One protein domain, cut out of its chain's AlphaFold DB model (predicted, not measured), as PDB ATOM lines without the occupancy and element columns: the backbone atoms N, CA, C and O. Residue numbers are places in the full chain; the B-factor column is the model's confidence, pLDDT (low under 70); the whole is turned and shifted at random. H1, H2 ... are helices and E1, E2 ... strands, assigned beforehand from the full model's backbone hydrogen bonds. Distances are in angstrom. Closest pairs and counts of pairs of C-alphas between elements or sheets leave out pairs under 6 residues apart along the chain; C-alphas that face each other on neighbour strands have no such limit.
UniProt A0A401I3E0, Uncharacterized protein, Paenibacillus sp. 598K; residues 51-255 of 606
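Overview. This is residues 51 to 255 of the 606 residues of an uncharacterized protein of Paenibacillus sp. 598K (UniProt A0A401I3E0). Little regular structure is found here: two small antiparallel sheets, partly face to face, sit amid long loops, and H1 grazes both. The 205 printed residues, 51 in named elements, hold three named helices and eight named strands, mixed in class. The whole is compact, radius of gyration of the C-alphas 15.8 A, spanning 42 by 36 by 35 A.

Along the chain. Find E1, residues 64 to 69, from C-alpha 64 at (92.055, 125.480, 126.164); read on to H1, residues 84 to 87, E2, residues 103 to 107, E3, residues 121 to 124, E4, residues 136 to 138, E5, residues 142 to 147, E6, residues 188 to 192, H2, residues 194 to 197, H3, residues 201 to 204, E7, residues 215 to 220, and E8, residues 251 to 254, which ends with C-alpha 254 at (89.038, 118.342, 115.115).

Arrangement. Across sheet E1 E2 E7 E5, look for N 66 and O 105, N 106 and O 216, and N 217 and O 145, each 2.8 A; across E6 E3 E8, N 190 and O 123, 2.9 A, and N 122 and O 253, 2.8 A. H2 and H3 are on neither sheet; E4 pairs with no named strand. Each helix, too short for O i to N i+4, has one O i to N i+3 pair within range.

Size, cuts and confidence. The printed part has no cut; E5 to E6 is a long link of 40 residues. pLDDT is under 70 at residues 55 to 57, 71 to 75 and 110 to 111.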
ATOM      1  N   ILE A  51      80.900 110.445 114.984       90.25
ATOM      2  CA  ILE A  51      82.359 110.413 114.814       90.25
ATOM      3  C   ILE A  51      83.002 109.654 115.967       90.25
ATOM      4  O   ILE A  51      82.771 109.974 117.128       90.25
ATOM      5  N   ASN A  52      83.809 108.635 115.671       87.06
ATOM      6  CA  ASN A  52      84.480 107.855 116.709       87.06
ATOM      7  C   ASN A  52      85.626 108.665 117.345       87.06
ATOM      8  O   ASN A  52      86.464 109.210 116.637       87.06
ATOM      9  N   LYS A  53      85.720 108.695 118.678       79.00
ATOM     10  CA  LYS A  53      86.753 109.458 119.406       79.00
ATOM     11  C   LYS A  53      88.187 108.967 119.182       79.00
ATOM     12  O   LYS A  53      89.130 109.696 119.461       79.00
ATOM     13  N   THR A  54      88.360 107.732 118.709       76.44
ATOM     14  CA  THR A  54      89.657 107.176 118.294       76.44
ATOM     15  C   THR A  54      89.792 107.112 116.774       76.44
ATOM     16  O   THR A  54      90.613 106.340 116.276       76.44
ATOM     17  N   ALA A  55      88.951 107.834 116.024       67.00
ATOM     18  CA  ALA A  55      89.093 107.929 114.579       67.00
ATOM     19  C   ALA A  55      90.509 108.406 114.239       67.00
ATOM     20  O   ALA A  55      91.023 109.341 114.852       67.00
ATOM     21  N   ALA A  56      91.136 107.739 113.269       55.53
ATOM     22  CA  ALA A  56      92.469 108.105 112.796       55.53
ATOM     23  C   ALA A  56      92.501 109.519 112.191       55.53
ATOM     24  O   ALA A  56      93.565 110.126 112.138       55.53
ATOM     25  N   ASP A  57      91.335 110.025 111.791       67.19
ATOM     26  CA  ASP A  57      91.154 111.321 111.147       67.19
ATOM     27  C   ASP A  57      91.048 112.474 112.163       67.19
ATOM     28  O   ASP A  57      90.885 113.620 111.767       67.19
ATOM     29  N   MET A  58      91.144 112.202 113.473       83.19
ATOM     30  CA  MET A  58      91.198 113.260 114.482       83.19
ATOM     31  C   MET A  58      92.582 113.920 114.479       83.19
ATOM     32  O   MET A  58      93.549 113.353 114.995       83.19
ATOM     33  N   VAL A  59      92.677 115.115 113.902       82.12
ATOM     34  CA  VAL A  59      93.944 115.828 113.676       82.12
ATOM     35  C   VAL A  59      94.333 116.755 114.825       82.12
ATOM     36  O   VAL A  59      95.512 117.051 115.002       82.12
ATOM     37  N   ALA A  60      93.368 117.204 115.627       87.12
ATOM     38  CA  ALA A  60      93.611 118.031 116.806       87.12
ATOM     39  C   ALA A  60      92.474 117.898 117.828       87.12
ATOM     40  O   ALA A  60      91.473 117.222 117.599       87.12
ATOM     41  N   TRP A  61      92.653 118.532 118.982       91.81
ATOM     42  CA  TRP A  61      91.670 118.619 120.058       91.81
ATOM     43  C   TRP A  61      91.698 120.028 120.639       91.81
ATOM     44  O   TRP A  61      92.706 120.720 120.489       91.81
ATOM     45  N   ALA A  62      90.627 120.427 121.325       94.81
ATOM     46  CA  ALA A  62      90.599 121.688 122.064       94.81
ATOM     47  C   ALA A  62      91.826 121.807 122.983       94.81
ATOM     48  O   ALA A  62      92.134 120.889 123.747       94.81
ATOM     49  N   THR A  63      92.529 122.931 122.907       94.12
ATOM     50  CA  THR A  63      93.783 123.195 123.635       94.12
ATOM     51  C   THR A  63      93.555 123.980 124.918       94.12
ATOM     52  O   THR A  63      94.380 123.933 125.830       94.12
ATOM     53  N   GLY A  64      92.417 124.664 125.018       95.38
ATOM     54  CA  GLY A  64      92.055 125.480 126.164       95.38
ATOM     55  C   GLY A  64      90.551 125.638 126.311       95.38
ATOM     56  O   GLY A  64      89.754 124.997 125.623       95.38
ATOM     57  N   TYR A  65      90.166 126.495 127.247       96.81
ATOM     58  CA  TYR A  65      88.779 126.865 127.471       96.81
ATOM     59  C   TYR A  65      88.704 128.273 128.064       96.81
ATOM     60  O   TYR A  65      89.634 128.737 128.730       96.81
ATOM     61  N   ARG A  66      87.549 128.914 127.901       94.44
ATOM     62  CA  ARG A  66      87.174 130.143 128.595       94.44
ATOM     63  C   ARG A  66      85.675 130.192 128.869       94.44
ATOM     64  O   ARG A  66      84.927 129.318 128.434       94.44
ATOM     65  N   ASP A  67      85.263 131.210 129.621       89.50
ATOM     66  CA  ASP A  67      83.853 131.531 129.877       89.50
ATOM     67  C   ASP A  67      83.032 130.320 130.360       89.50
ATOM     68  O   ASP A  67      81.883 130.134 129.980       89.50
ATOM     69  N   TYR A  68      83.640 129.466 131.194       90.94
ATOM     70  CA  TYR A  68      82.912 128.378 131.839       90.94
ATOM     71  C   TYR A  68      82.008 128.944 132.930       90.94
ATOM     72  O   TYR A  68      82.488 129.421 133.963       90.94
ATOM     73  N   ILE A  69      80.705 128.853 132.702       84.50
ATOM     74  CA  ILE A  69      79.675 129.274 133.642       84.50
ATOM     75  C   ILE A  69      78.810 128.048 133.932       84.50
ATOM     76  O   ILE A  69      77.826 127.810 133.231       84.50
ATOM     77  N   PRO A  70      79.146 127.248 134.960       79.12
ATOM     78  CA  PRO A  70      78.203 126.264 135.450       79.12
ATOM     79  C   PRO A  70      77.054 127.014 136.106       79.12
ATOM     80  O   PRO A  70      77.306 127.948 136.871       79.12
ATOM     81  N   ASN A  71      75.801 126.639 135.866       65.62
ATOM     82  CA  ASN A  71      74.698 127.347 136.512       65.62
ATOM     83  C   ASN A  71      74.715 127.122 138.039       65.62
ATOM     84  O   ASN A  71      74.195 126.142 138.571       65.62
ATOM     85  N   GLU A  72      75.336 128.054 138.769       51.59
ATOM     86  CA  GLU A  72      75.559 127.970 140.217       51.59
ATOM     87  C   GLU A  72      74.272 128.135 141.042       51.59
ATOM     88  O   GLU A  72      74.270 127.851 142.244       51.59
ATOM     89  N   SER A  73      73.176 128.572 140.412       50.03
ATOM     90  CA  SER A  73      71.890 128.807 141.080       50.03
ATOM     91  C   SER A  73      71.171 127.507 141.445       50.03
ATOM     92  O   SER A  73      70.303 127.506 142.323       50.03
ATOM     93  N   LEU A  74      71.546 126.389 140.814       50.72
ATOM     94  CA  LEU A  74      70.984 125.070 141.060       50.72
ATOM     95  C   LEU A  74      72.055 124.175 141.700       50.72
ATOM     96  O   LEU A  74      73.147 123.951 141.187       50.72
ATOM     97  N   THR A  75      71.757 123.638 142.883       56.00
ATOM     98  CA  THR A  75      72.631 122.689 143.596       56.00
ATOM     99  C   THR A  75      72.619 121.293 142.950       56.00
ATOM    100  O   THR A  75      72.699 120.291 143.661       56.00
ATOM    101  N   ASN A  76      72.432 121.200 141.631       71.06
ATOM    102  CA  ASN A  76      72.215 119.950 140.904       71.06
ATOM    103  C   ASN A  76      73.476 119.410 140.213       71.06
ATOM    104  O   ASN A  76      73.439 118.278 139.758       71.06
ATOM    105  N   VAL A  77      74.604 120.127 140.229       80.62
ATOM    106  CA  VAL A  77      75.907 119.594 139.781       80.62
ATOM    107  C   VAL A  77      76.859 119.424 140.961       80.62
ATOM    108  O   VAL A  77      77.070 120.358 141.737       80.62
ATOM    109  N   ASN A  78      77.490 118.259 141.094       83.56
ATOM    110  CA  ASN A  78      78.513 118.021 142.110       83.56
ATOM    111  C   ASN A  78      79.769 118.870 141.845       83.56
ATOM    112  O   ASN A  78      80.291 118.875 140.739       83.56
ATOM    113  N   GLU A  79      80.318 119.517 142.879       84.12
ATOM    114  CA  GLU A  79      81.479 120.427 142.771       84.12
ATOM    115  C   GLU A  79      82.673 119.810 142.023       84.12
ATOM    116  O   GLU A  79      83.255 120.432 141.143       84.12
ATOM    117  N   HIS A  80      82.998 118.548 142.313       86.75
ATOM    118  CA  HIS A  80      84.121 117.851 141.684       86.75
ATOM    119  C   HIS A  80      83.921 117.549 140.194       86.75
ATOM    120  O   HIS A  80      84.856 117.046 139.581       86.75
ATOM    121  N   LEU A  81      82.733 117.768 139.628       88.56
ATOM    122  CA  LEU A  81      82.431 117.597 138.206       88.56
ATOM    123  C   LEU A  81      82.509 118.921 137.424       88.56
ATOM    124  O   LEU A  81      82.399 118.916 136.204       88.56
ATOM    125  N   ARG A  82      82.774 120.042 138.107       89.25
ATOM    126  CA  ARG A  82      82.850 121.392 137.528       89.25
ATOM    127  C   ARG A  82      84.282 121.810 137.182       89.25
ATOM    128  O   ARG A  82      84.718 122.901 137.533       89.25
ATOM    129  N   THR A  83      85.062 120.899 136.603       93.19
ATOM    130  CA  THR A  83      86.487 121.111 136.287       93.19
ATOM    131  C   THR A  83      86.687 121.102 134.768       93.19
ATOM    132  O   THR A  83      86.818 120.012 134.207       93.19
ATOM    133  N   PRO A  84      86.695 122.273 134.105       93.38
ATOM    134  CA  PRO A  84      86.774 122.393 132.643       93.38
ATOM    135  C   PRO A  84      87.983 121.723 132.005       93.38
ATOM    136  O   PRO A  84      87.873 121.161 130.920       93.38
ATOM    137  N   GLU A  85      89.122 121.697 132.701       95.50
ATOM    138  CA  GLU A  85      90.369 121.102 132.211       95.50
ATOM    139  C   GLU A  85      90.220 119.617 131.855       95.50
ATOM    140  O   GLU A  85      91.046 119.064 131.136       95.50
ATOM    141  N   ARG A  86      89.164 118.952 132.341       94.88
ATOM    142  CA  ARG A  86      88.857 117.556 132.010       94.88
ATOM    143  C   ARG A  86      88.438 117.344 130.561       94.88
ATOM    144  O   ARG A  86      88.639 116.239 130.070       94.88
ATOM    145  N   ALA A  87      87.878 118.367 129.918       95.25
ATOM    146  CA  ALA A  87      87.458 118.339 128.518       95.25
ATOM    147  C   ALA A  87      88.511 118.926 127.557       95.25
ATOM    148  O   ALA A  87      88.263 119.006 126.355       95.25
ATOM    149  N   VAL A  88      89.673 119.346 128.070       95.38
ATOM    150  CA  VAL A  88      90.783 119.864 127.262       95.38
ATOM    151  C   VAL A  88      91.690 118.715 126.816       95.38
ATOM    152  O   VAL A  88      92.071 117.849 127.609       95.38
ATOM    153  N   GLY A  89      92.087 118.751 125.547       90.69
ATOM    154  CA  GLY A  89      92.964 117.776 124.913       90.69
ATOM    155  C   GLY A  89      92.252 116.496 124.462       90.69
ATOM    156  O   GLY A  89      91.022 116.432 124.417       90.69
ATOM    157  N   PRO A  90      93.031 115.459 124.098       89.00
ATOM    158  CA  PRO A  90      92.490 114.178 123.669       89.00
ATOM    159  C   PRO A  90      91.583 113.535 124.711       89.00
ATOM    160  O   PRO A  90      91.884 113.576 125.908       89.00
ATOM    161  N   TYR A  91      90.529 112.860 124.239       86.00
ATOM    162  CA  TYR A  91      89.615 112.120 125.104       86.00
ATOM    163  C   TYR A  91      90.373 111.249 126.118       86.00
ATOM    164  O   TYR A  91      91.135 110.344 125.766       86.00
ATOM    165  N   ASN A  92      90.119 111.511 127.397       85.88
ATOM    166  CA  ASN A  92      90.830 110.912 128.528       85.88
ATOM    167  C   ASN A  92      89.886 110.139 129.480       85.88
ATOM    168  O   ASN A  92      90.318 109.651 130.526       85.88
ATOM    169  N   GLY A  93      88.602 110.016 129.121       86.69
ATOM    170  CA  GLY A  93      87.568 109.381 129.945       86.69
ATOM    171  C   GLY A  93      87.026 110.246 131.086       86.69
ATOM    172  O   GLY A  93      86.273 109.741 131.917       86.69
ATOM    173  N   GLN A  94      87.415 111.518 131.158       92.69
ATOM    174  CA  GLN A  94      86.890 112.509 132.092       92.69
ATOM    175  C   GLN A  94      85.910 113.449 131.381       92.69
ATOM    176  O   GLN A  94      85.795 113.435 130.158       92.69
ATOM    177  N   TYR A  95      85.172 114.228 132.168       94.69
ATOM    178  CA  TYR A  95      84.189 115.183 131.672       94.69
ATOM    179  C   TYR A  95      84.023 116.360 132.633       94.69
ATOM    180  O   TYR A  95      84.321 116.249 133.835       94.69
ATOM    181  N   VAL A  96      83.555 117.473 132.075       94.94
ATOM    182  CA  VAL A  96      83.038 118.640 132.790       94.94
ATOM    183  C   VAL A  96      81.533 118.717 132.575       94.94
ATOM    184  O   VAL A  96      81.050 118.515 131.469       94.94
ATOM    185  N   VAL A  97      80.807 119.009 133.646       93.38
ATOM    186  CA  VAL A  97      79.345 119.105 133.627       93.38
ATOM    187  C   VAL A  97      78.947 120.569 133.579       93.38
ATOM    188  O   VAL A  97      79.442 121.366 134.390       93.38
ATOM    189  N   LEU A  98      78.068 120.934 132.649       90.50
ATOM    190  CA  LEU A  98      77.639 122.324 132.486       90.50
ATOM    191  C   LEU A  98      76.564 122.725 133.506       90.50
ATOM    192  O   LEU A  98      76.603 123.840 134.024       90.50
ATOM    193  N   GLY A  99      75.667 121.820 133.900       87.12
ATOM    194  CA  GLY A  99      74.467 122.219 134.640       87.12
ATOM    195  C   GLY A  99      73.403 122.798 133.716       87.12
ATOM    196  O   GLY A  99      73.709 123.225 132.608       87.12
ATOM    197  N   ASP A 100      72.171 122.865 134.213       82.69
ATOM    198  CA  ASP A 100      71.027 123.451 133.508       82.69
ATOM    199  C   ASP A 100      71.344 124.885 133.046       82.69
ATOM    200  O   ASP A 100      71.615 125.738 133.888       82.69
ATOM    201  N   PHE A 101      71.278 125.191 131.750       83.19
ATOM    202  CA  PHE A 101      71.693 126.481 131.152       83.19
ATOM    203  C   PHE A 101      73.182 126.831 131.303       83.19
ATOM    204  O   PHE A 101      73.568 127.984 131.101       83.19
ATOM    205  N   GLY A 102      74.022 125.883 131.706       87.94
ATOM    206  CA  GLY A 102      75.455 126.101 131.770       87.94
ATOM    207  C   GLY A 102      76.076 126.258 130.387       87.94
ATOM    208  O   GLY A 102      75.572 125.748 129.386       87.94
ATOM    209  N   GLU A 103      77.214 126.939 130.342       93.06
ATOM    210  CA  GLU A 103      77.970 127.117 129.108       93.06
ATOM    211  C   GLU A 103      79.475 126.976 129.328       93.06
ATOM    212  O   GLU A 103      80.003 127.185 130.424       93.06
ATOM    213  N   ILE A 104      80.165 126.595 128.257       96.00
ATOM    214  CA  ILE A 104      81.622 126.608 128.167       96.00
ATOM    215  C   ILE A 104      82.041 126.974 126.747       96.00
ATOM    216  O   ILE A 104      81.443 126.512 125.775       96.00
ATOM    217  N   THR A 105      83.103 127.765 126.623       98.06
ATOM    218  CA  THR A 105      83.790 127.976 125.350       98.06
ATOM    219  C   THR A 105      85.084 127.178 125.342       98.06
ATOM    220  O   THR A 105      85.936 127.373 126.202       98.06
ATOM    221  N   MET A 106      85.249 126.296 124.364       98.06
ATOM    222  CA  MET A 106      86.491 125.577 124.107       98.06
ATOM    223  C   MET A 106      87.332 126.356 123.096       98.06
ATOM    224  O   MET A 106      86.801 126.853 122.101       98.06
ATOM    225  N   GLU A 107      88.631 126.462 123.361       96.19
ATOM    226  CA  GLU A 107      89.586 127.205 122.538       96.19
ATOM    227  C   GLU A 107      90.471 126.245 121.740       96.19
ATOM    228  O   GLU A 107      90.867 125.182 122.231       96.19
ATOM    229  N   PHE A 108      90.794 126.653 120.519       92.00
ATOM    230  CA  PHE A 108      91.683 125.963 119.601       92.00
ATOM    231  C   PHE A 108      92.764 126.956 119.194       92.00
ATOM    232  O   PHE A 108      92.474 127.977 118.570       92.00
ATOM    233  N   GLU A 109      94.003 126.680 119.591       78.69
ATOM    234  CA  GLU A 109      95.147 127.467 119.138       78.69
ATOM    235  C   GLU A 109      95.277 127.368 117.608       78.69
ATOM    236  O   GLU A 109      94.900 126.366 116.994       78.69
ATOM    237  N   ASP A 110      95.775 128.450 117.006       67.00
ATOM    238  CA  ASP A 110      96.180 128.503 115.602       67.00
ATOM    239  C   ASP A 110      95.075 128.157 114.589       67.00
ATOM    240  O   ASP A 110      95.277 127.349 113.689       67.00
ATOM    241  N   GLY A 111      93.883 128.760 114.721       62.91
ATOM    242  CA  GLY A 111      92.763 128.598 113.772       62.91
ATOM    243  C   GLY A 111      92.210 127.190 113.694       62.91
ATOM    244  O   GLY A 111      91.697 126.817 112.645       62.91
ATOM    245  N   GLY A 112      92.358 126.430 114.782       76.00
ATOM    246  CA  GLY A 112      92.417 124.975 114.808       76.00
ATOM    247  C   GLY A 112      91.235 124.168 114.276       76.00
ATOM    248  O   GLY A 112      91.307 122.951 114.402       76.00
ATOM    249  N   ILE A 113      90.204 124.762 113.671       92.31
ATOM    250  CA  ILE A 113      89.184 124.054 112.887       92.31
ATOM    251  C   ILE A 113      88.945 124.804 111.575       92.31
ATOM    252  O   ILE A 113      88.696 126.012 111.567       92.31
ATOM    253  N   GLY A 114      88.990 124.064 110.473       90.38
ATOM    254  CA  GLY A 114      88.771 124.583 109.132       90.38
ATOM    255  C   GLY A 114      87.707 123.805 108.374       90.38
ATOM    256  O   GLY A 114      87.569 122.603 108.585       90.38
ATOM    257  N   ASN A 115      86.974 124.488 107.498       91.31
ATOM    258  CA  ASN A 115      85.931 123.891 106.672       91.31
ATOM    259  C   ASN A 115      86.528 122.969 105.597       91.31
ATOM    260  O   ASN A 115      87.278 123.394 104.715       91.31
ATOM    261  N   GLY A 116      86.188 121.691 105.666       81.50
ATOM    262  CA  GLY A 116      86.620 120.659 104.742       81.50
ATOM    263  C   GLY A 116      85.452 119.792 104.273       81.50
ATOM    264  O   GLY A 116      84.284 120.093 104.492       81.50
ATOM    265  N   PRO A 117      85.730 118.702 103.543       77.50
ATOM    266  CA  PRO A 117      84.678 117.782 103.141       77.50
ATOM    267  C   PRO A 117      84.080 117.045 104.351       77.50
ATOM    268  O   PRO A 117      84.759 116.226 104.973       77.50
ATOM    269  N   GLY A 118      82.782 117.234 104.591       85.56
ATOM    270  CA  GLY A 118      82.036 116.514 105.626       85.56
ATOM    271  C   GLY A 118      82.170 117.162 107.001       85.56
ATOM    272  O   GLY A 118      82.298 118.368 107.109       85.56
ATOM    273  N   GLU A 119      82.099 116.361 108.064       91.94
ATOM    274  CA  GLU A 119      82.196 116.891 109.429       91.94
ATOM    275  C   GLU A 119      83.622 117.391 109.716       91.94
ATOM    276  O   GLU A 119      84.590 116.662 109.492       91.94
ATOM    277  N   ASP A 120      83.750 118.594 110.274       94.44
ATOM    278  CA  ASP A 120      85.043 119.246 110.525       94.44
ATOM    279  C   ASP A 120      85.509 119.119 111.966       94.44
ATOM    280  O   ASP A 120      86.705 119.168 112.258       94.44
ATOM    281  N   PHE A 121      84.569 118.929 112.882       96.50
ATOM    282  CA  PHE A 121      84.842 118.647 114.278       96.50
ATOM    283  C   PHE A 121      83.715 117.814 114.882       96.50
ATOM    284  O   PHE A 121      82.632 117.677 114.313       96.50
ATOM    285  N   ALA A 122      83.965 117.238 116.054       96.88
ATOM    286  CA  ALA A 122      82.975 116.472 116.792       96.88
ATOM    287  C   ALA A 122      82.958 116.851 118.270       96.88
ATOM    288  O   ALA A 122      84.007 116.966 118.910       96.88
ATOM    289  N   VAL A 123      81.752 116.996 118.819       97.81
ATOM    290  CA  VAL A 123      81.516 117.253 120.244       97.81
ATOM    291  C   VAL A 123      81.166 115.942 120.935       97.81
ATOM    292  O   VAL A 123      80.249 115.230 120.510       97.81
ATOM    293  N   PHE A 124      81.894 115.625 122.002       96.25
ATOM    294  CA  PHE A 124      81.764 114.366 122.721       96.25
ATOM    295  C   PHE A 124      81.097 114.559 124.080       96.25
ATOM    296  O   PHE A 124      81.538 115.357 124.906       96.25
ATOM    297  N   GLU A 125      80.086 113.744 124.330       94.56
ATOM    298  CA  GLU A 125      79.268 113.716 125.543       94.56
ATOM    299  C   GLU A 125      79.418 112.328 126.209       94.56
ATOM    300  O   GLU A 125      80.011 111.421 125.611       94.56
ATOM    301  N   ASN A 126      78.971 112.144 127.453       90.00
ATOM    302  CA  ASN A 126      79.112 110.885 128.193       90.00
ATOM    303  C   ASN A 126      77.866 109.972 128.155       90.00
ATOM    304  O   ASN A 126      77.742 109.054 128.974       90.00
ATOM    305  N   GLY A 127      76.995 110.168 127.169       87.25
ATOM    306  CA  GLY A 127      75.666 109.594 127.107       87.25
ATOM    307  C   GLY A 127      75.606 108.076 127.204       87.25
ATOM    308  O   GLY A 127      76.493 107.317 126.787       87.25
ATOM    309  N   ILE A 128      74.477 107.604 127.733       88.06
ATOM    310  CA  ILE A 128      74.291 106.201 128.105       88.06
ATOM    311  C   ILE A 128      73.330 105.518 127.134       88.06
ATOM    312  O   ILE A 128      72.141 105.827 127.082       88.06
ATOM    313  N   ALA A 129      73.819 104.511 126.409       88.12
ATOM    314  CA  ALA A 129      72.990 103.718 125.505       88.12
ATOM    315  C   ALA A 129      71.974 102.827 126.235       88.12
ATOM    316  O   ALA A 129      72.298 102.085 127.168       88.12
ATOM    317  N   ASN A 130      70.737 102.823 125.734       86.75
ATOM    318  CA  ASN A 130      69.710 101.894 126.172       86.75
ATOM    319  C   ASN A 130      69.959 100.511 125.560       86.75
ATOM    320  O   ASN A 130      69.625 100.226 124.412       86.75
ATOM    321  N   THR A 131      70.484  99.598 126.372       82.50
ATOM    322  CA  THR A 131      70.781  98.219 125.947       82.50
ATOM    323  C   THR A 131      69.554  97.385 125.553       82.50
ATOM    324  O   THR A 131      69.721  96.313 124.971       82.50
ATOM    325  N   SER A 132      68.335  97.838 125.872       84.81
ATOM    326  CA  SER A 132      67.081  97.141 125.550       84.81
ATOM    327  C   SER A 132      66.381  97.679 124.301       84.81
ATOM    328  O   SER A 132      65.601  96.947 123.693       84.81
ATOM    329  N   VAL A 133      66.643  98.929 123.909       86.56
ATOM    330  CA  VAL A 133      66.035  99.560 122.730       86.56
ATOM    331  C   VAL A 133      67.151 100.181 121.885       86.56
ATOM    332  O   VAL A 133      67.624 101.267 122.218       86.56
ATOM    333  N   PRO A 134      67.596  99.506 120.806       87.00
ATOM    334  CA  PRO A 134      68.607 100.053 119.911       87.00
ATOM    335  C   PRO A 134      68.194 101.435 119.400       87.00
ATOM    336  O   PRO A 134      67.034 101.645 119.052       87.00
ATOM    337  N   GLY A 135      69.145 102.362 119.338       87.06
ATOM    338  CA  GLY A 135      68.880 103.724 118.883       87.06
ATOM    339  C   GLY A 135      68.438 104.665 119.995       87.06
ATOM    340  O   GLY A 135      68.471 105.867 119.777       87.06
ATOM    341  N   TRP A 136      68.097 104.154 121.180       91.81
ATOM    342  CA  TRP A 136      67.711 104.983 122.314       91.81
ATOM    343  C   TRP A 136      68.868 105.167 123.295       91.81
ATOM    344  O   TRP A 136      69.665 104.251 123.509       91.81
ATOM    345  N   GLY A 137      68.923 106.323 123.943       91.50
ATOM    346  CA  GLY A 137      69.914 106.627 124.967       91.50
ATOM    347  C   GLY A 137      69.475 107.732 125.908       91.50
ATOM    348  O   GLY A 137      68.411 108.324 125.742       91.50
ATOM    349  N   PHE A 138      70.273 107.929 126.948       91.94
ATOM    350  CA  PHE A 138      70.188 109.070 127.844       91.94
ATOM    351  C   PHE A 138      71.028 110.137 127.163       91.94
ATOM    352  O   PHE A 138      72.246 109.979 127.104       91.94
ATOM    353  N   LEU A 139      70.343 111.072 126.509       94.38
ATOM    354  CA  LEU A 139      70.955 112.093 125.670       94.38
ATOM    355  C   LEU A 139      70.828 113.399 126.431       94.38
ATOM    356  O   LEU A 139      69.703 113.834 126.633       94.38
ATOM    357  N   GLU A 140      71.935 113.990 126.849       93.94
ATOM    358  CA  GLU A 140      71.946 115.368 127.340       93.94
ATOM    359  C   GLU A 140      72.356 116.247 126.165       93.94
ATOM    360  O   GLU A 140      73.377 116.000 125.527       93.94
ATOM    361  N   LEU A 141      71.504 117.199 125.790       97.38
ATOM    362  CA  LEU A 141      71.631 117.933 124.538       97.38
ATOM    363  C   LEU A 141      72.201 119.328 124.773       97.38
ATOM    364  O   LEU A 141      71.957 119.974 125.787       97.38
ATOM    365  N   ALA A 142      72.942 119.825 123.787       98.31
ATOM    366  CA  ALA A 142      73.456 121.187 123.810       98.31
ATOM    367  C   ALA A 142      73.420 121.825 122.423       98.31
ATOM    368  O   ALA A 142      73.604 121.153 121.398       98.31
ATOM    369  N   TYR A 143      73.227 123.144 122.402       98.56
ATOM    370  CA  TYR A 143      73.532 123.945 121.225       98.56
ATOM    371  C   TYR A 143      75.042 124.029 121.034       98.56
ATOM    372  O   TYR A 143      75.810 124.069 121.998       98.56
ATOM    373  N   VAL A 144      75.445 124.116 119.769       98.62
ATOM    374  CA  VAL A 144      76.837 124.316 119.374       98.62
ATOM    375  C   VAL A 144      76.937 125.611 118.588       98.62
ATOM    376  O   VAL A 144      76.198 125.825 117.620       98.62
ATOM    377  N   GLU A 145      77.850 126.472 119.020       98.62
ATOM    378  CA  GLU A 145      78.207 127.701 118.323       98.62
ATOM    379  C   GLU A 145      79.696 127.721 118.003       98.62
ATOM    380  O   GLU A 145      80.506 127.203 118.768       98.62
ATOM    381  N   VAL A 146      80.068 128.351 116.893       98.19
ATOM    382  CA  VAL A 146      81.463 128.509 116.469       98.19
ATOM    383  C   VAL A 146      81.812 129.966 116.248       98.19
ATOM    384  O   VAL A 146      80.940 130.789 115.958       98.19
ATOM    385  N   SER A 147      83.094 130.289 116.393       96.31
ATOM    386  CA  SER A 147      83.585 131.643 116.186       96.31
ATOM    387  C   SER A 147      85.062 131.687 115.794       96.31
ATOM    388  O   SER A 147      85.876 130.873 116.240       96.31
ATOM    389  N   THR A 148      85.416 132.684 114.983       93.56
ATOM    390  CA  THR A 148      86.802 133.021 114.628       93.56
ATOM    391  C   THR A 148      87.466 133.897 115.689       93.56
ATOM    392  O   THR A 148      88.640 133.706 115.993       93.56
ATOM    393  N   ASP A 149      86.742 134.852 116.269       89.75
ATOM    394  CA  ASP A 149      87.253 135.843 117.234       89.75
ATOM    395  C   ASP A 149      86.802 135.556 118.681       89.75
ATOM    396  O   ASP A 149      87.357 136.087 119.645       89.75
ATOM    397  N   GLY A 150      85.827 134.659 118.828       90.19
ATOM    398  CA  GLY A 150      85.171 134.273 120.068       90.19
ATOM    399  C   GLY A 150      84.274 135.378 120.636       90.19
ATOM    400  O   GLY A 150      83.983 135.404 121.834       90.19
ATOM    401  N   GLU A 151      83.833 136.281 119.765       86.69
ATOM    402  CA  GLU A 151      82.939 137.397 120.051       86.69
ATOM    403  C   GLU A 151      81.730 137.385 119.095       86.69
ATOM    404  O   GLU A 151      80.597 137.588 119.537       86.69
ATOM    405  N   THR A 152      81.943 137.058 117.815       89.25
ATOM    406  CA  THR A 152      80.909 136.848 116.794       89.25
ATOM    407  C   THR A 152      80.597 135.358 116.671       89.25
ATOM    408  O   THR A 152      81.436 134.582 116.218       89.25
ATOM    409  N   TRP A 153      79.396 134.945 117.072       95.06
ATOM    410  CA  TRP A 153      79.034 133.530 117.206       95.06
ATOM    411  C   TRP A 153      78.040 133.077 116.141       95.06
ATOM    412  O   TRP A 153      77.020 133.726 115.920       95.06
ATOM    413  N   LEU A 154      78.308 131.922 115.535       96.12
ATOM    414  CA  LEU A 154      77.392 131.236 114.629       96.12
ATOM    415  C   LEU A 154      76.854 129.974 115.275       96.12
ATOM    416  O   LEU A 154      77.617 129.057 115.559       96.12
ATOM    417  N   ARG A 155      75.535 129.900 115.447       97.62
ATOM    418  CA  ARG A 155      74.864 128.687 115.916       97.62
ATOM    419  C   ARG A 155      74.540 127.750 114.758       97.62
ATOM    420  O   ARG A 155      74.004 128.186 113.735       97.62
ATOM    421  N   PHE A 156      74.810 126.462 114.955       98.06
ATOM    422  CA  PHE A 156      74.350 125.412 114.051       98.06
ATOM    423  C   PHE A 156      72.830 125.305 114.043       98.06
ATOM    424  O   PHE A 156      72.175 125.384 115.086       98.06
ATOM    425  N   ASP A 157      72.261 125.105 112.855       96.31
ATOM    426  CA  ASP A 157      70.829 124.879 112.752       96.31
ATOM    427  C   ASP A 157      70.458 123.526 113.357       96.31
ATOM    428  O   ASP A 157      71.073 122.505 113.055       96.31
ATOM    429  N   SER A 158      69.427 123.525 114.199       96.06
ATOM    430  CA  SER A 158      68.968 122.342 114.925       96.06
ATOM    431  C   SER A 158      67.532 121.978 114.566       96.06
ATOM    432  O   SER A 158      66.724 122.829 114.180       96.06
ATOM    433  N   GLU A 159      67.207 120.694 114.700       96.12
ATOM    434  CA  GLU A 159      65.850 120.168 114.557       96.12
ATOM    435  C   GLU A 159      65.555 119.151 115.665       96.12
ATOM    436  O   GLU A 159      66.303 118.194 115.853       96.12
ATOM    437  N   SER A 160      64.432 119.336 116.355       95.94
ATOM    438  CA  SER A 160      63.897 118.443 117.379       95.94
ATOM    439  C   SER A 160      62.512 117.950 116.973       95.94
ATOM    440  O   SER A 160      61.595 118.717 116.684       95.94
ATOM    441  N   LYS A 161      62.347 116.630 117.000       95.50
ATOM    442  CA  LYS A 161      61.079 115.907 116.814       95.50
ATOM    443  C   LYS A 161      60.630 115.210 118.098       95.50
ATOM    444  O   LYS A 161      59.744 114.349 118.092       95.50
ATOM    445  N   THR A 162      61.253 115.574 119.214       90.62
ATOM    446  CA  THR A 162      60.948 115.026 120.531       90.62
ATOM    447  C   THR A 162      59.484 115.310 120.885       90.62
ATOM    448  O   THR A 162      58.956 116.403 120.691       90.62
ATOM    449  N   LYS A 163      58.762 114.272 121.324       84.06
ATOM    450  CA  LYS A 163      57.283 114.286 121.369       84.06
ATOM    451  C   LYS A 163      56.711 114.884 122.658       84.06
ATOM    452  O   LYS A 163      55.491 114.990 122.782       84.06
ATOM    453  N   GLY A 164      57.568 115.227 123.616       87.44
ATOM    454  CA  GLY A 164      57.203 115.758 124.925       87.44
ATOM    455  C   GLY A 164      58.252 115.437 125.987       87.44
ATOM    456  O   GLY A 164      59.255 114.789 125.696       87.44
ATOM    457  N   ALA A 165      57.971 115.863 127.220       89.31
ATOM    458  CA  ALA A 165      58.879 115.739 128.357       89.31
ATOM    459  C   ALA A 165      59.415 114.313 128.560       89.31
ATOM    460  O   ALA A 165      58.658 113.335 128.584       89.31
ATOM    461  N   VAL A 166      60.726 114.225 128.772       88.62
ATOM    462  CA  VAL A 166      61.458 112.993 129.060       88.62
ATOM    463  C   VAL A 166      61.818 113.006 130.543       88.62
ATOM    464  O   VAL A 166      62.363 113.977 131.052       88.62
ATOM    465  N   GLY A 167      61.474 111.949 131.281       80.31
ATOM    466  CA  GLY A 167      61.760 111.920 132.718       80.31
ATOM    467  C   GLY A 167      63.263 111.858 133.004       80.31
ATOM    468  O   GLY A 167      63.966 111.153 132.294       80.31
ATOM    469  N   ALA A 168      63.700 112.483 134.098       77.06
ATOM    470  CA  ALA A 168      65.056 112.589 134.672       77.06
ATOM    471  C   ALA A 168      66.148 111.551 134.326       77.06
ATOM    472  O   ALA A 168      67.313 111.906 134.292       77.06
ATOM    473  N   TYR A 169      65.810 110.271 134.156       81.12
ATOM    474  CA  TYR A 169      66.758 109.188 133.835       81.12
ATOM    475  C   TYR A 169      66.171 108.236 132.785       81.12
ATOM    476  O   TYR A 169      66.338 107.017 132.843       81.12
ATOM    477  N   SER A 170      65.362 108.794 131.887       87.38
ATOM    478  CA  SER A 170      64.680 108.060 130.828       87.38
ATOM    479  C   SER A 170      65.473 108.151 129.539       87.38
ATOM    480  O   SER A 170      66.268 109.059 129.330       87.38
ATOM    481  N   PHE A 171      65.223 107.187 128.666       90.56
ATOM    482  CA  PHE A 171      65.863 107.127 127.368       90.56
ATOM    483  C   PHE A 171      64.969 107.738 126.289       90.56
ATOM    484  O   PHE A 171      63.742 107.627 126.362       90.56
ATOM    485  N   MET A 172      65.594 108.308 125.268       93.19
ATOM    486  CA  MET A 172      64.956 108.876 124.084       93.19
ATOM    487  C   MET A 172      65.687 108.435 122.811       93.19
ATOM    488  O   MET A 172      66.808 107.938 122.875       93.19
ATOM    489  N   ASP A 173      65.031 108.571 121.662       92.94
ATOM    490  CA  ASP A 173      65.544 108.122 120.365       92.94
ATOM    491  C   ASP A 173      66.543 109.130 119.774       92.94
ATOM    492  O   ASP A 173      66.197 110.292 119.558       92.94
ATOM    493  N   GLN A 174      67.764 108.677 119.467       93.06
ATOM    494  CA  GLN A 174      68.831 109.509 118.893       93.06
ATOM    495  C   GLN A 174      68.446 110.122 117.535       93.06
ATOM    496  O   GLN A 174      68.992 111.152 117.147       93.06
ATOM    497  N   SER A 175      67.519 109.503 116.792       91.62
ATOM    498  CA  SER A 175      67.110 109.966 115.456       91.62
ATOM    499  C   SER A 175      66.108 111.125 115.466       91.62
ATOM    500  O   SER A 175      65.859 111.732 114.422       91.62
ATOM    501  N   GLU A 176      65.535 111.451 116.628       93.94
ATOM    502  CA  GLU A 176      64.558 112.536 116.766       93.94
ATOM    503  C   GLU A 176      65.236 113.909 116.946       93.94
ATOM    504  O   GLU A 176      64.539 114.916 117.046       93.94
ATOM    505  N   VAL A 177      66.573 113.973 116.971       93.88
ATOM    506  CA  VAL A 177      67.342 115.215 117.134       93.88
ATOM    507  C   VAL A 177      68.445 115.345 116.084       93.88
ATOM    508  O   VAL A 177      69.131 114.381 115.735       93.88
ATOM    509  N   ASN A 178      68.628 116.555 115.558       93.94
ATOM    510  CA  ASN A 178      69.701 116.879 114.626       93.94
ATOM    511  C   ASN A 178      70.281 118.274 114.882       93.94
ATOM    512  O   ASN A 178      69.574 119.145 115.380       93.94
ATOM    513  N   GLY A 179      71.556 118.476 114.535       93.44
ATOM    514  CA  GLY A 179      72.253 119.755 114.739       93.44
ATOM    515  C   GLY A 179      72.486 120.135 116.207       93.44
ATOM    516  O   GLY A 179      72.745 121.295 116.504       93.44
ATOM    517  N   LEU A 180      72.375 119.168 117.123       97.31
ATOM    518  CA  LEU A 180      72.630 119.315 118.557       97.31
ATOM    519  C   LEU A 180      73.701 118.316 118.992       97.31
ATOM    520  O   LEU A 180      73.747 117.186 118.489       97.31
ATOM    521  N   ALA A 181      74.547 118.712 119.940       97.81
ATOM    522  CA  ALA A 181      75.503 117.796 120.552       97.81
ATOM    523  C   ALA A 181      74.782 116.791 121.473       97.81
ATOM    524  O   ALA A 181      73.630 117.009 121.842       97.81
ATOM    525  N   GLY A 182      75.442 115.676 121.816       94.94
ATOM    526  CA  GLY A 182      74.941 114.708 122.812       94.94
ATOM    527  C   GLY A 182      74.030 113.596 122.291       94.94
ATOM    528  O   GLY A 182      73.610 112.717 123.039       94.94
ATOM    529  N   LYS A 183      73.737 113.574 120.984       92.75
ATOM    530  CA  LYS A 183      72.946 112.486 120.386       92.75
ATOM    531  C   LYS A 183      73.747 111.216 120.091       92.75
ATOM    532  O   LYS A 183      73.142 110.162 119.969       92.75
ATOM    533  N   SER A 184      75.065 111.303 119.907       90.50
ATOM    534  CA  SER A 184      75.925 110.146 119.617       90.50
ATOM    535  C   SER A 184      76.429 109.515 120.912       90.50
ATOM    536  O   SER A 184      76.882 110.221 121.803       90.50
ATOM    537  N   LEU A 185      76.373 108.185 121.005       89.62
ATOM    538  CA  LEU A 185      76.593 107.461 122.260       89.62
ATOM    539  C   LEU A 185      77.873 106.617 122.278       89.62
ATOM    540  O   LEU A 185      78.340 106.110 121.256       89.62
ATOM    541  N   GLY A 186      78.378 106.353 123.486       84.62
ATOM    542  CA  GLY A 186      79.481 105.422 123.727       84.62
ATOM    543  C   GLY A 186      80.846 105.986 123.334       84.62
ATOM    544  O   GLY A 186      81.394 106.848 124.014       84.62
ATOM    545  N   ASP A 187      81.443 105.449 122.269       87.69
ATOM    546  CA  ASP A 187      82.746 105.914 121.768       87.69
ATOM    547  C   ASP A 187      82.615 106.993 120.679       87.69
ATOM    548  O   ASP A 187      83.607 107.332 120.032       87.69
ATOM    549  N   TYR A 188      81.406 107.517 120.464       91.81
ATOM    550  CA  TYR A 188      81.089 108.433 119.375       91.81
ATOM    551  C   TYR A 188      80.650 109.806 119.886       91.81
ATOM    552  O   TYR A 188      79.929 109.895 120.872       91.81
ATOM    553  N   GLY A 189      81.048 110.859 119.175       93.81
ATOM    554  CA  GLY A 189      80.572 112.233 119.334       93.81
ATOM    555  C   GLY A 189      79.673 112.646 118.170       93.81
ATOM    556  O   GLY A 189      79.566 111.936 117.163       93.81
ATOM    557  N   THR A 190      78.987 113.774 118.313       96.38
ATOM    558  CA  THR A 190      78.203 114.359 117.217       96.38
ATOM    559  C   THR A 190      79.121 115.207 116.345       96.38
ATOM    560  O   THR A 190      79.733 116.139 116.862       96.38
ATOM    561  N   GLY A 191      79.217 114.874 115.058       96.06
ATOM    562  CA  GLY A 191      79.939 115.651 114.053       96.06
ATOM    563  C   GLY A 191      79.187 116.914 113.632       96.06
ATOM    564  O   GLY A 191      77.947 116.919 113.633       96.06
ATOM    565  N   PHE A 192      79.962 117.949 113.314       97.69
ATOM    566  CA  PHE A 192      79.505 119.237 112.807       97.69
ATOM    567  C   PHE A 192      80.320 119.675 111.577       97.69
ATOM    568  O   PHE A 192      81.543 119.798 111.649       97.69
ATOM    569  N   ASP A 193      79.611 119.944 110.482       96.62
ATOM    570  CA  ASP A 193      80.118 120.391 109.179       96.62
ATOM    571  C   ASP A 193      79.967 121.917 109.046       96.62
ATOM    572  O   ASP A 193      78.846 122.442 108.981       96.62
ATOM    573  N   LEU A 194      81.084 122.648 109.018       97.00
ATOM    574  CA  LEU A 194      81.108 124.108 108.927       97.00
ATOM    575  C   LEU A 194      80.496 124.617 107.618       97.00
ATOM    576  O   LEU A 194      79.932 125.716 107.610       97.00
ATOM    577  N   GLU A 195      80.495 123.829 106.540       95.31
ATOM    578  CA  GLU A 195      79.861 124.167 105.261       95.31
ATOM    579  C   GLU A 195      78.363 124.458 105.446       95.31
ATOM    580  O   GLU A 195      77.781 125.289 104.733       95.31
ATOM    581  N   ALA A 196      77.725 123.845 106.451       95.81
ATOM    582  CA  ALA A 196      76.337 124.117 106.808       95.81
ATOM    583  C   ALA A 196      76.103 125.589 107.195       95.81
ATOM    584  O   ALA A 196      74.995 126.101 107.026       95.81
ATOM    585  N   LEU A 197      77.133 126.302 107.660       97.19
ATOM    586  CA  LEU A 197      77.060 127.692 108.110       97.19
ATOM    587  C   LEU A 197      77.368 128.718 107.012       97.19
ATOM    588  O   LEU A 197      77.137 129.906 107.222       97.19
ATOM    589  N   LYS A 198      77.818 128.305 105.819       95.81
ATOM    590  CA  LYS A 198      78.294 129.223 104.759       95.81
ATOM    591  C   LYS A 198      77.303 130.304 104.319       95.81
ATOM    592  O   LYS A 198      77.678 131.312 103.731       95.81
ATOM    593  N   HIS A 199      76.016 130.059 104.550       92.62
ATOM    594  CA  HIS A 199      74.920 130.936 104.156       92.62
ATOM    595  C   HIS A 199      74.583 131.998 105.219       92.62
ATOM    596  O   HIS A 199      73.739 132.863 104.967       92.62
ATOM    597  N   LYS A 200      75.192 131.924 106.411       91.12
ATOM    598  CA  LYS A 200      74.950 132.863 107.509       91.12
ATOM    599  C   LYS A 200      75.568 134.238 107.172       91.12
ATOM    600  O   LYS A 200      76.661 134.287 106.602       91.12
ATOM    601  N   PRO A 201      74.894 135.364 107.483       87.94
ATOM    602  CA  PRO A 201      75.373 136.708 107.140       87.94
ATOM    603  C   PRO A 201      76.788 137.031 107.636       87.94
ATOM    604  O   PRO A 201      77.540 137.723 106.951       87.94
ATOM    605  N   GLU A 202      77.171 136.517 108.800       90.19
ATOM    606  CA  GLU A 202      78.478 136.721 109.424       90.19
ATOM    607  C   GLU A 202      79.596 136.056 108.608       90.19
ATOM    608  O   GLU A 202      80.688 136.610 108.507       90.19
ATOM    609  N   VAL A 203      79.306 134.926 107.947       88.44
ATOM    610  CA  VAL A 203      80.236 134.285 107.001       88.44
ATOM    611  C   VAL A 203      80.308 135.078 105.703       88.44
ATOM    612  O   VAL A 203      81.389 135.419 105.234       88.44
ATOM    613  N   LEU A 204      79.154 135.442 105.135       84.50
ATOM    614  CA  LEU A 204      79.086 136.181 103.867       84.50
ATOM    615  C   LEU A 204      79.743 137.569 103.943       84.50
ATOM    616  O   LEU A 204      80.199 138.095 102.929       84.50
ATOM    617  N   SER A 205      79.775 138.167 105.135       79.50
ATOM    618  CA  SER A 205      80.436 139.449 105.407       79.50
ATOM    619  C   SER A 205      81.911 139.319 105.804       79.50
ATOM    620  O   SER A 205      82.592 140.341 105.890       79.50
ATOM    621  N   GLY A 206      82.417 138.098 106.015       81.00
ATOM    622  CA  GLY A 206      83.800 137.830 106.416       81.00
ATOM    623  C   GLY A 206      84.105 138.098 107.894       81.00
ATOM    624  O   GLY A 206      85.273 138.215 108.252       81.00
ATOM    625  N   LEU A 207      83.084 138.225 108.749       82.69
ATOM    626  CA  LEU A 207      83.254 138.384 110.202       82.69
ATOM    627  C   LEU A 207      83.582 137.060 110.882       82.69
ATOM    628  O   LEU A 207      84.318 137.031 111.864       82.69
ATOM    629  N   VAL A 208      83.032 135.969 110.349       90.75
ATOM    630  CA  VAL A 208      83.402 134.612 110.733       90.75
ATOM    631  C   VAL A 208      84.012 133.933 109.522       90.75
ATOM    632  O   VAL A 208      83.367 133.769 108.487       90.75
ATOM    633  N   ASP A 209      85.271 133.554 109.669       92.19
ATOM    634  CA  ASP A 209      86.024 132.797 108.687       92.19
ATOM    635  C   ASP A 209      85.912 131.311 109.033       92.19
ATOM    636  O   ASP A 209      86.486 130.844 110.019       92.19
ATOM    637  N   LEU A 210      85.141 130.572 108.232       93.69
ATOM    638  CA  LEU A 210      84.952 129.129 108.415       93.69
ATOM    639  C   LEU A 210      86.241 128.332 108.168       93.69
ATOM    640  O   LEU A 210      86.333 127.184 108.583       93.69
ATOM    641  N   GLU A 211      87.254 128.932 107.544       89.69
ATOM    642  CA  GLU A 211      88.582 128.330 107.414       89.69
ATOM    643  C   GLU A 211      89.434 128.525 108.682       89.69
ATOM    644  O   GLU A 211      90.579 128.079 108.752       89.69
ATOM    645  N   ARG A 212      88.915 129.251 109.678       89.12
ATOM    646  CA  ARG A 212      89.667 129.681 110.856       89.12
ATOM    647  C   ARG A 212      88.746 129.829 112.063       89.12
ATOM    648  O   ARG A 212      88.599 130.908 112.645       89.12
ATOM    649  N   ILE A 213      88.119 128.731 112.457       95.06
ATOM    650  CA  ILE A 213      87.353 128.669 113.699       95.06
ATOM    651  C   ILE A 213      88.316 128.392 114.856       95.06
ATOM    652  O   ILE A 213      88.986 127.365 114.907       95.06
ATOM    653  N   ASN A 214      88.377 129.335 115.797       93.81
ATOM    654  CA  ASN A 214      89.233 129.264 116.987       93.81
ATOM    655  C   ASN A 214      88.457 128.859 118.243       93.81
ATOM    656  O   ASN A 214      89.055 128.518 119.263       93.81
ATOM    657  N   TYR A 215      87.127 128.941 118.199       97.12
ATOM    658  CA  TYR A 215      86.287 128.769 119.373       97.12
ATOM    659  C   TYR A 215      85.048 127.954 119.051       97.12
ATOM    660  O   TYR A 215      84.364 128.216 118.060       97.12
ATOM    661  N   VAL A 216      84.726 127.021 119.943       98.38
ATOM    662  CA  VAL A 216      83.464 126.279 119.934       98.38
ATOM    663  C   VAL A 216      82.801 126.464 121.291       98.38
ATOM    664  O   VAL A 216      83.369 126.082 122.313       98.38
ATOM    665  N   LYS A 217      81.605 127.046 121.321       98.38
ATOM    666  CA  LYS A 217      80.811 127.208 122.540       98.38
ATOM    667  C   LYS A 217      79.729 126.146 122.607       98.38
ATOM    668  O   LYS A 217      79.013 125.913 121.634       98.38
ATOM    669  N   ILE A 218      79.620 125.530 123.777       98.50
ATOM    670  CA  ILE A 218      78.599 124.545 124.113       98.50
ATOM    671  C   ILE A 218      77.656 125.191 125.120       98.50
ATOM    672  O   ILE A 218      78.109 125.651 126.170       98.50
ATOM    673  N   LEU A 219      76.367 125.236 124.783       95.94
ATOM    674  CA  LEU A 219      75.321 125.774 125.649       95.94
ATOM    675  C   LEU A 219      74.318 124.674 125.961       95.94
ATOM    676  O   LEU A 219      73.687 124.133 125.049       95.94
ATOM    677  N   ASP A 220      74.170 124.372 127.243       94.94
ATOM    678  CA  ASP A 220      73.245 123.364 127.737       94.94
ATOM    679  C   ASP A 220      71.782 123.651 127.346       94.94
ATOM    680  O   ASP A 220      71.335 124.808 127.270       94.94
ATOM    681  N   ILE A 221      71.030 122.576 127.103       93.38
ATOM    682  CA  ILE A 221      69.584 122.613 126.912       93.38
ATOM    683  C   ILE A 221      68.903 121.987 128.126       93.38
ATOM    684  O   ILE A 221      69.005 120.797 128.384       93.38
ATOM    685  N   VAL A 222      68.097 122.785 128.815       84.75
ATOM    686  CA  VAL A 222      67.194 122.329 129.862       84.75
ATOM    687  C   VAL A 222      66.004 121.654 129.189       84.75
ATOM    688  O   VAL A 222      65.115 122.323 128.659       84.75
ATOM    689  N   GLY A 223      65.976 120.318 129.196       85.12
ATOM    690  CA  GLY A 223      64.979 119.465 128.532       85.12
ATOM    691  C   GLY A 223      63.522 119.582 128.972       85.12
ATOM    692  O   GLY A 223      62.732 118.659 128.755       85.12
ATOM    693  N   ASP A 224      63.125 120.689 129.596       86.81
ATOM    694  CA  ASP A 224      61.758 120.966 130.022       86.81
ATOM    695  C   ASP A 224      60.828 121.417 128.877       86.81
ATOM    696  O   ASP A 224      59.610 121.504 129.073       86.81
ATOM    697  N   GLY A 225      61.379 121.641 127.678       88.56
ATOM    698  CA  GLY A 225      60.652 122.050 126.477       88.56
ATOM    699  C   GLY A 225      60.585 123.556 126.230       88.56
ATOM    700  O   GLY A 225      59.950 123.960 125.249       88.56
ATOM    701  N   ASN A 226      61.193 124.385 127.085       84.88
ATOM    702  CA  ASN A 226      61.198 125.843 126.930       84.88
ATOM    703  C   ASN A 226      62.246 126.338 125.922       84.88
ATOM    704  O   ASN A 226      62.043 127.380 125.299       84.88
ATOM    705  N   GLN A 227      63.345 125.603 125.741       90.69
ATOM    706  CA  GLN A 227      64.308 125.851 124.666       90.69
ATOM    707  C   GLN A 227      63.820 125.219 123.355       90.69
ATOM    708  O   GLN A 227      63.186 124.161 123.351       90.69
ATOM    709  N   VAL A 228      64.080 125.903 122.238       93.50
ATOM    710  CA  VAL A 228      63.516 125.568 120.922       93.50
ATOM    711  C   VAL A 228      64.587 125.400 119.849       93.50
ATOM    712  O   VAL A 228      65.645 126.023 119.899       93.50
ATOM    713  N   ASP A 229      64.323 124.550 118.868       95.62
ATOM    714  CA  ASP A 229      65.202 124.343 117.716       95.62
ATOM    715  C   ASP A 229      65.122 125.509 116.703       95.62
ATOM    716  O   ASP A 229      64.357 126.464 116.875       95.62
ATOM    717  N   SER A 230      65.863 125.426 115.592       95.62
ATOM    718  CA  SER A 230      65.852 126.461 114.539       95.62
ATOM    719  C   SER A 230      64.512 126.600 113.800       95.62
ATOM    720  O   SER A 230      64.325 127.527 113.014       95.62
ATOM    721  N   LYS A 231      63.570 125.679 114.023       94.62
ATOM    722  CA  LYS A 231      62.209 125.673 113.472       94.62
ATOM    723  C   LYS A 231      61.161 126.020 114.535       94.62
ATOM    724  O   LYS A 231      59.967 125.898 114.262       94.62
ATOM    725  N   ASN A 232      61.598 126.484 115.707       93.00
ATOM    726  CA  ASN A 232      60.759 126.855 116.840       93.00
ATOM    727  C   ASN A 232      59.968 125.674 117.452       93.00
ATOM    728  O   ASN A 232      58.910 125.876 118.051       93.00
ATOM    729  N   ASN A 233      60.456 124.437 117.301       95.19
ATOM    730  CA  ASN A 233      59.934 123.270 118.014       95.19
ATOM    731  C   ASN A 233      60.619 123.142 119.374       95.19
ATOM    732  O   ASN A 233      61.835 123.289 119.467       95.19
ATOM    733  N   SER A 234      59.861 122.795 120.415       94.88
ATOM    734  CA  SER A 234      60.423 122.479 121.732       94.88
ATOM    735  C   SER A 234      61.464 121.360 121.662       94.88
ATOM    736  O   SER A 234      61.287 120.349 120.969       94.88
ATOM    737  N   ILE A 235      62.529 121.523 122.435       95.56
ATOM    738  CA  ILE A 235      63.555 120.509 122.640       95.56
ATOM    739  C   ILE A 235      63.331 119.893 124.018       95.56
ATOM    740  O   ILE A 235      63.276 120.598 125.022       95.56
ATOM    741  N   TYR A 236      63.173 118.573 124.049       94.62
ATOM    742  CA  TYR A 236      63.069 117.801 125.279       94.62
ATOM    743  C   TYR A 236      64.224 116.815 125.363       94.62
ATOM    744  O   TYR A 236      64.482 116.075 124.413       94.62
ATOM    745  N   ASP A 237      64.835 116.750 126.533       93.62
ATOM    746  CA  ASP A 237      65.800 115.738 126.928       93.62
ATOM    747  C   ASP A 237      65.557 115.364 128.413       93.62
ATOM    748  O   ASP A 237      64.578 115.842 129.007       93.62
ATOM    749  N   PRO A 238      66.279 114.391 128.997       90.69
ATOM    750  CA  PRO A 238      66.009 113.910 130.346       90.69
ATOM    751  C   PRO A 238      66.094 115.006 131.420       90.69
ATOM    752  O   PRO A 238      67.165 115.425 131.839       90.69
ATOM    753  N   TYR A 239      64.938 115.380 131.975       86.19
ATOM    754  CA  TYR A 239      64.837 116.441 132.979       86.19
ATOM    755  C   TYR A 239      63.782 116.119 134.065       86.19
ATOM    756  O   TYR A 239      62.774 115.450 133.789       86.19
ATOM    757  N   PRO A 240      63.954 116.562 135.331       83.06
ATOM    758  CA  PRO A 240      65.150 117.180 135.916       83.06
ATOM    759  C   PRO A 240      66.183 116.146 136.383       83.06
ATOM    760  O   PRO A 240      65.827 115.191 137.077       83.06
ATOM    761  N   SER A 241      67.460 116.355 136.072       77.75
ATOM    762  CA  SER A 241      68.585 115.527 136.532       77.75
ATOM    763  C   SER A 241      69.313 116.158 137.737       77.75
ATOM    764  O   SER A 241      69.131 117.330 138.075       77.75
ATOM    765  N   TYR A 242      70.076 115.342 138.480       80.50
ATOM    766  CA  TYR A 242      70.828 115.770 139.669       80.50
ATOM    767  C   TYR A 242      72.157 115.013 139.793       80.50
ATOM    768  O   TYR A 242      72.246 113.824 139.505       80.50
ATOM    769  N   GLY A 243      73.172 115.670 140.347       78.56
ATOM    770  CA  GLY A 243      74.539 115.170 140.488       78.56
ATOM    771  C   GLY A 243      75.413 115.529 139.287       78.56
ATOM    772  O   GLY A 243      76.435 116.192 139.474       78.56
ATOM    773  N   SER A 244      74.998 115.111 138.095       83.62
ATOM    774  CA  SER A 244      75.525 115.496 136.780       83.62
ATOM    775  C   SER A 244      74.329 115.940 135.943       83.62
ATOM    776  O   SER A 244      73.691 115.118 135.304       83.62
ATOM    777  N   ALA A 245      73.882 117.171 136.168       83.75
ATOM    778  CA  ALA A 245      72.750 117.712 135.433       83.75
ATOM    779  C   ALA A 245      73.258 118.535 134.254       83.75
ATOM    780  O   ALA A 245      74.259 119.236 134.415       83.75
ATOM    781  N   GLY A 246      72.546 118.480 133.133       87.75
ATOM    782  CA  GLY A 246      72.937 119.153 131.902       87.75
ATOM    783  C   GLY A 246      74.125 118.481 131.221       87.75
ATOM    784  O   GLY A 246      74.629 117.463 131.673       87.75
ATOM    785  N   PHE A 247      74.587 119.074 130.130       95.00
ATOM    786  CA  PHE A 247      75.556 118.469 129.226       95.00
ATOM    787  C   PHE A 247      76.889 118.077 129.896       95.00
ATOM    788  O   PHE A 247      77.588 118.918 130.477       95.00
ATOM    789  N   ASP A 248      77.290 116.816 129.717       94.81
ATOM    790  CA  ASP A 248      78.524 116.241 130.255       94.81
ATOM    791  C   ASP A 248      79.641 116.210 129.189       94.81
ATOM    792  O   ASP A 248      79.990 115.171 128.615       94.81
ATOM    793  N   LEU A 249      80.246 117.370 128.915       97.00
ATOM    794  CA  LEU A 249      81.281 117.522 127.886       97.00
ATOM    795  C   LEU A 249      82.551 116.724 128.232       97.00
ATOM    796  O   LEU A 249      83.217 116.979 129.238       97.00
ATOM    797  N   THR A 250      82.938 115.803 127.348       95.44
ATOM    798  CA  THR A 250      84.167 114.989 127.473       95.44
ATOM    799  C   THR A 250      85.315 115.482 126.587       95.44
ATOM    800  O   THR A 250      86.464 115.101 126.805       95.44
ATOM    801  N   GLY A 251      85.021 116.323 125.593       95.38
ATOM    802  CA  GLY A 251      86.013 116.950 124.724       95.38
ATOM    803  C   GLY A 251      85.438 117.358 123.372       95.38
ATOM    804  O   GLY A 251      84.325 116.970 123.008       95.38
ATOM    805  N   ILE A 252      86.219 118.133 122.621       97.00
ATOM    806  CA  ILE A 252      85.925 118.488 121.229       97.00
ATOM    807  C   ILE A 252      87.156 118.166 120.391       97.00
ATOM    808  O   ILE A 252      88.255 118.651 120.673       97.00
ATOM    809  N   GLY A 253      86.961 117.304 119.399       93.44
ATOM    810  CA  GLY A 253      88.009 116.849 118.499       93.44
ATOM    811  C   GLY A 253      87.841 117.448 117.107       93.44
ATOM    812  O   GLY A 253      86.716 117.629 116.647       93.44
ATOM    813  N   VAL A 254      88.957 117.740 116.450       93.31
ATOM    814  CA  VAL A 254      89.038 118.342 115.115       93.31
ATOM    815  C   VAL A 254      89.330 117.265 114.081       93.31
ATOM    816  O   VAL A 254      90.247 116.466 114.266       93.31
ATOM    817  N   ILE A 255      88.591 117.293 112.980       89.12
ATOM    818  CA  ILE A 255      88.727 116.400 111.827       89.12
ATOM    819  C   ILE A 255      89.436 117.132 110.682       89.12
ATOM    820  O   ILE A 255      90.373 116.592 110.097       89.12
TER     821      ILE A 255